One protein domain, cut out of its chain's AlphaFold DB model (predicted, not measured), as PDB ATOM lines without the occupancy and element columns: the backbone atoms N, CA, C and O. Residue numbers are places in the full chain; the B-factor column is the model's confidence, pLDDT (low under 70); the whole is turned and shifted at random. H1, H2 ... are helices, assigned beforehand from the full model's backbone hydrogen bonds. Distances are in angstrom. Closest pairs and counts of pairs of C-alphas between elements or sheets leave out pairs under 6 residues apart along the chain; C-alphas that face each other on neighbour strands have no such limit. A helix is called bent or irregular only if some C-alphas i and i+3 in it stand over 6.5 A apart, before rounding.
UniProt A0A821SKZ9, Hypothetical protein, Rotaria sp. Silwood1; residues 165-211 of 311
ATOM      1  N   PRO A 165     220.088 105.102 309.047       91.56
ATOM      2  CA  PRO A 165     219.795 103.685 309.189       91.56
ATOM      3  C   PRO A 165     220.478 102.868 308.088       91.56
ATOM      4  O   PRO A 165     220.365 103.187 306.908       91.56
ATOM      5  N   SER A 166     221.150 101.781 308.466       89.81
ATOM      6  CA  SER A 166     221.938 100.956 307.536       89.81
ATOM      7  C   SER A 166     221.110 100.301 306.426       89.81
ATOM      8  O   SER A 166     221.664  99.846 305.435       89.81
ATOM      9  N   ASN A 167     219.788 100.224 306.596       91.00
ATOM     10  CA  ASN A 167     218.854  99.688 305.608       91.00
ATOM     11  C   ASN A 167     218.355 100.741 304.604       91.00
ATOM     12  O   ASN A 167     217.492 100.428 303.781       91.00
ATOM     13  N   TRP A 168     218.819 101.989 304.694       94.06
ATOM     14  CA  TRP A 168     218.454 103.013 303.727       94.06
ATOM     15  C   TRP A 168     219.044 102.713 302.341       94.06
ATOM     16  O   TRP A 168     220.149 102.176 302.239       94.06
ATOM     17  N   PRO A 169     218.326 103.074 301.260       95.19
ATOM     18  CA  PRO A 169     218.818 102.922 299.896       95.19
ATOM     19  C   PRO A 169     220.223 103.503 299.713       95.19
ATOM     20  O   PRO A 169     220.452 104.678 299.992       95.19
ATOM     21  N   GLY A 170     221.155 102.685 299.218       94.44
ATOM     22  CA  GLY A 170     222.509 103.109 298.856       94.44
ATOM     23  C   GLY A 170     223.423 103.513 300.018       94.44
ATOM     24  O   GLY A 170     224.504 104.064 299.761       94.44
ATOM     25  N   GLU A 171     222.999 103.278 301.264       95.25
ATOM     26  CA  GLU A 171     223.792 103.518 302.470       95.25
ATOM     27  C   GLU A 171     225.022 102.603 302.490       95.25
ATOM     28  O   GLU A 171     224.986 101.488 301.973       95.25
ATOM     29  N   MET A 172     226.146 103.096 303.018       94.75
ATOM     30  CA  MET A 172     227.439 102.394 302.958       94.75
ATOM     31  C   MET A 172     227.860 101.974 301.538       94.75
ATOM     32  O   MET A 172     228.677 101.073 301.365       94.75
ATOM     33  N   GLY A 173     227.360 102.665 300.510       93.69
ATOM     34  CA  GLY A 173     227.681 102.371 299.116       93.69
ATOM     35  C   GLY A 173     227.063 101.080 298.578       93.69
ATOM     36  O   GLY A 173     227.449 100.665 297.485       93.69
ATOM     37  N   GLU A 174     226.122 100.468 299.300       95.88
ATOM     38  CA  GLU A 174     225.441  99.253 298.858       95.88
ATOM     39  C   GLU A 174     224.684  99.481 297.537       95.88
ATOM     40  O   GLU A 174     224.143 100.570 297.300       95.88
ATOM     41  N   PRO A 175     224.629  98.480 296.643       95.94
ATOM     42  CA  PRO A 175     223.859  98.595 295.417       95.94
ATOM     43  C   PRO A 175     222.372  98.729 295.750       95.94
ATOM     44  O   PRO A 175     221.816  97.962 296.536       95.94
ATOM     45  N   TYR A 176     221.708  99.683 295.107       95.19
ATOM     46  CA  TYR A 176     220.271  99.868 295.229       95.19
ATOM     47  C   TYR A 176     219.626  99.749 293.855       95.19
ATOM     48  O   TYR A 176     219.932 100.517 292.945       95.19
ATOM     49  N   LEU A 177     218.767  98.745 293.708       94.69
ATOM     50  CA  LEU A 177     217.984  98.533 292.498       94.69
ATOM     51  C   LEU A 177     216.644  99.258 292.634       94.69
ATOM     52  O   LEU A 177     216.084  99.273 293.737       94.69
ATOM     53  N   PRO A 178     216.097  99.813 291.538       93.81
ATOM     54  CA  PRO A 178     214.785 100.433 291.587       93.81
ATOM     55  C   PRO A 178     213.753  99.391 292.043       93.81
ATOM     56  O   PRO A 178     213.758  98.252 291.557       93.81
ATOM     57  N   PRO A 179     212.852  99.732 292.980       93.19
ATOM     58  CA  PRO A 179     211.782  98.826 293.365       93.19
ATOM     59  C   PRO A 179     210.878  98.555 292.154       93.19
ATOM     60  O   PRO A 179     210.698  99.422 291.305       93.19
ATOM     61  N   LYS A 180     210.251  97.371 292.089       96.06
ATOM     62  CA  LYS A 180     209.484  96.908 290.907       96.06
ATOM     63  C   LYS A 180     208.481  97.926 290.349       96.06
ATOM     64  O   LYS A 180     208.281  97.991 289.145       96.06
ATOM     65  N   HIS A 181     207.845  98.714 291.217       95.81
ATOM     66  CA  HIS A 181     206.859  99.721 290.811       95.81
ATOM     67  C   HIS A 181     207.475 100.953 290.120       95.81
ATOM     68  O   HIS A 181     206.753 101.676 289.445       95.81
ATOM     69  N   LEU A 182     208.786 101.175 290.262       95.56
ATOM     70  CA  LEU A 182     209.539 102.272 289.642       95.56
ATOM     71  C   LEU A 182     210.479 101.801 288.534       95.56
ATOM     72  O   LEU A 182     211.137 102.628 287.916       95.56
ATOM     73  N   GLU A 183     210.563 100.499 288.265       96.50
ATOM     74  CA  GLU A 183     211.496  99.957 287.273       96.50
ATOM     75  C   GLU A 183     211.237 100.531 285.868       96.50
ATOM     76  O   GLU A 183     212.167 100.933 285.169       96.50
ATOM     77  N   GLU A 184     209.967 100.640 285.474       97.56
ATOM     78  CA  GLU A 184     209.586 101.235 284.188       97.56
ATOM     79  C   GLU A 184     209.827 102.749 284.155       97.56
ATOM     80  O   GLU A 184     210.236 103.291 283.127       97.56
ATOM     81  N   GLU A 185     209.641 103.443 285.282       97.06
ATOM     82  CA  GLU A 185     209.963 104.866 285.377       97.06
ATOM     83  C   GLU A 185     211.474 105.104 285.277       97.06
ATOM     84  O   GLU A 185     211.900 105.966 284.513       97.06
ATOM     85  N   SER A 186     212.277 104.306 285.982       96.69
ATOM     86  CA  SER A 186     213.742 104.320 285.917       96.69
ATOM     87  C   SER A 186     214.224 104.154 284.471       96.69
ATOM     88  O   SER A 186     214.952 105.011 283.963       96.69
ATOM     89  N   LYS A 187     213.726 103.141 283.744       97.25
ATOM     90  CA  LYS A 187     214.045 102.936 282.317       97.25
ATOM     91  C   LYS A 187     213.630 104.127 281.453       97.25
ATOM     92  O   LYS A 187     214.386 104.544 280.578       97.25
ATOM     93  N   ARG A 188     212.436 104.681 281.692       97.94
ATOM     94  CA  ARG A 188     211.897 105.822 280.938       97.94
ATOM     95  C   ARG A 188     212.709 107.098 281.157       97.94
ATOM     96  O   ARG A 188     212.880 107.859 280.209       97.94
ATOM     97  N   ARG A 189     213.174 107.341 282.385       95.81
ATOM     98  CA  ARG A 189     213.878 108.568 282.796       95.81
ATOM     99  C   ARG A 189     215.397 108.476 282.669       95.81
ATOM    100  O   ARG A 189     216.065 109.501 282.717       95.81
ATOM    101  N   PHE A 190     215.955 107.292 282.423       96.44
ATOM    102  CA  PHE A 190     217.388 107.106 282.172       96.44
ATOM    103  C   PHE A 190     217.982 108.074 281.122       96.44
ATOM    104  O   PHE A 190     219.059 108.624 281.366       96.44
ATOM    105  N   PRO A 191     217.313 108.365 279.982       96.31
ATOM    106  CA  PRO A 191     217.844 109.288 278.977       96.31
ATOM    107  C   PRO A 191     217.925 110.754 279.428       96.31
ATOM    108  O   PRO A 191     218.546 111.551 278.735       96.31
ATOM    109  N   GLU A 192     217.314 111.135 280.556       92.75
ATOM    110  CA  GLU A 192     217.371 112.512 281.067       92.75
ATOM    111  C   GLU A 192     218.796 112.922 281.460       92.75
ATOM    112  O   GLU A 192     219.192 114.072 281.266       92.75
ATOM    113  N   ASN A 193     219.563 111.983 282.021       92.81
ATOM    114  CA  ASN A 193     220.888 112.246 282.583       92.81
ATOM    115  C   ASN A 193     221.928 111.155 282.257       92.81
ATOM    116  O   ASN A 193     223.082 111.271 282.658       92.81
ATOM    117  N   MET A 194     221.545 110.107 281.513       95.62
ATOM    118  CA  MET A 194     222.373 108.927 281.208       95.62
ATOM    119  C   MET A 194     222.785 108.117 282.448       95.62
ATOM    120  O   MET A 194     223.788 107.400 282.440       95.62
ATOM    121  N   PHE A 195     221.985 108.215 283.507       95.81
ATOM    122  CA  PHE A 195     222.033 107.387 284.705       95.81
ATOM    123  C   PHE A 195     220.628 107.285 285.315       95.81
ATOM    124  O   PHE A 195     219.711 108.007 284.923       95.81
ATOM    125  N   ASP A 196     220.451 106.387 286.284       96.88
ATOM    126  CA  ASP A 196     219.165 106.183 286.954       96.88
ATOM    127  C   ASP A 196     218.881 107.296 287.980       96.88
ATOM    128  O   ASP A 196     219.266 107.221 289.152       96.88
ATOM    129  N   ILE A 197     218.227 108.363 287.514       95.44
ATOM    130  CA  ILE A 197     217.826 109.491 288.360       95.44
ATOM    131  C   ILE A 197     216.783 109.079 289.406       95.44
ATOM    132  O   ILE A 197     216.846 109.552 290.535       95.44
ATOM    133  N   VAL A 198     215.893 108.136 289.077       96.00
ATOM    134  CA  VAL A 198     214.834 107.656 289.979       96.00
ATOM    135  C   VAL A 198     215.444 106.953 291.187       96.00
ATOM    136  O   VAL A 198     215.054 107.211 292.322       96.00
ATOM    137  N   VAL A 199     216.460 106.118 290.964       96.44
ATOM    138  CA  VAL A 199     217.260 105.524 292.041       96.44
ATOM    139  C   VAL A 199     218.030 106.589 292.812       96.44
ATOM    140  O   VAL A 199     218.021 106.564 294.042       96.44
ATOM    141  N   SER A 200     218.686 107.533 292.128       96.38
ATOM    142  CA  SER A 200     219.434 108.598 292.809       96.38
ATOM    143  C   SER A 200     218.536 109.392 293.766       96.38
ATOM    144  O   SER A 200     218.925 109.610 294.913       96.38
ATOM    145  N   ASP A 201     217.321 109.748 293.354       95.00
ATOM    146  CA  ASP A 201     216.371 110.516 294.169       95.00
ATOM    147  C   ASP A 201     215.936 109.768 295.449       95.00
ATOM    148  O   ASP A 201     215.560 110.396 296.441       95.00
ATOM    149  N   GLN A 202     216.046 108.434 295.479       95.25
ATOM    150  CA  GLN A 202     215.732 107.605 296.652       95.25
ATOM    151  C   GLN A 202     216.896 107.425 297.630       95.25
ATOM    152  O   GLN A 202     216.679 107.091 298.796       95.25
ATOM    153  N   ILE A 203     218.132 107.642 297.180       94.00
ATOM    154  CA  ILE A 203     219.327 107.524 298.017       94.00
ATOM    155  C   ILE A 203     219.538 108.848 298.756       94.00
ATOM    156  O   ILE A 203     219.654 109.901 298.128       94.00
ATOM    157  N   ALA A 204     219.711 108.801 300.077       93.69
ATOM    158  CA  ALA A 204     219.890 109.988 300.914       93.69
ATOM    159  C   ALA A 204     221.085 110.872 300.490       93.69
ATOM    160  O   ALA A 204     222.172 110.375 300.176       93.69
ATOM    161  N   LEU A 205     220.913 112.200 300.516       92.94
ATOM    162  CA  LEU A 205     221.960 113.162 300.128       92.94
ATOM    163  C   LEU A 205     223.214 113.064 301.013       92.94
ATOM    164  O   LEU A 205     224.328 113.290 300.547       92.94
ATOM    165  N   ASN A 206     223.043 112.684 302.278       92.62
ATOM    166  CA  ASN A 206     224.101 112.526 303.275       92.62
ATOM    167  C   ASN A 206     224.571 111.067 303.452       92.62
ATOM    168  O   ASN A 206     225.166 110.767 304.484       92.62
ATOM    169  N   ARG A 207     224.307 110.158 302.497       93.62
ATOM    170  CA  ARG A 207     224.681 108.737 302.630       93.62
ATOM    171  C   ARG A 207     226.161 108.525 302.984       93.62
ATOM    172  O   ARG A 207     227.057 109.185 302.432       93.62
ATOM    173  N   ALA A 208     226.449 107.569 303.862       92.00
ATOM    174  CA  ALA A 208     227.820 107.168 304.145       92.00
ATOM    175  C   ALA A 208     228.403 106.338 302.993       92.00
ATOM    176  O   ALA A 208     227.695 105.767 302.164       92.00
ATOM    177  N   MET A 209     229.732 106.291 302.935       93.38
ATOM    178  CA  MET A 209     230.482 105.422 302.029       93.38
ATOM    179  C   MET A 209     231.529 104.659 302.841       93.38
ATOM    180  O   MET A 209     232.058 105.220 303.806       93.38
ATOM    181  N   PRO A 210     231.868 103.421 302.452       94.38
ATOM    182  CA  PRO A 210     232.877 102.644 303.143       94.38
ATOM    183  C   PRO A 210     234.262 103.240 302.867       94.38
ATOM    184  O   PRO A 210     234.552 103.705 301.760       94.38
ATOM    185  N   ASP A 211     235.139 103.218 303.871       93.44
ATOM    186  CA  ASP A 211     236.518 103.672 303.709       93.44
ATOM    187  C   ASP A 211     237.390 102.569 303.089       93.44
ATOM    188  O   ASP A 211     238.019 101.766 303.783       93.44
TER     189      ASP A 211
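AT A GLANCE: This is residues 165 to 211 of the 311 residues of the protein "Hypothetical protein" of Rotaria sp. Silwood1 (UniProt A0A821SKZ9). With little regular structure, this is an elongated piece: helix H1 stands across one end, the short helix H2 comes off it steeply, and the loops of residues 165 to 175 and 203 to 211 make up the other end. The printed part has 47 residues, of which H1 then H2 hold 16; the class is all helix, with no named strand. It is only just compact, close to loose, with a radius of gyration of the C-alphas of 11.3 A and spans of 32 by 21 by 14 A.

IN THESE COORDINATES: Find C-alpha 183 at (211.496, 99.957, 287.273); from there H1, residues 183 to 192, runs 15.2 A to C-alpha 192. H1 is irregular: C-alphas 188 and 191 are 7.2 A apart. H2, residues 197 to 202, ends at C-alpha 202, (215.732, 107.605, 296.652).

HOW THE PARTS SIT: Look at Ser 186 and Val 198, whose C-alphas are the closest of H1 and H2 at 5.4 A; the helices touch. They run opposite ways at a steep tilt of 59 degrees. Of the O i to N i+4 pairs, 4 of 6 in H1 and 1 of 2 in H2 are within hydrogen-bond range.

THE WHOLE: The farthest C-alphas, of Arg 188 and Asp 211, are 33.6 A apart. The printed part has no cut, the link from H1 to H2 is tight, and no printed residue is under 70 in pLDDT.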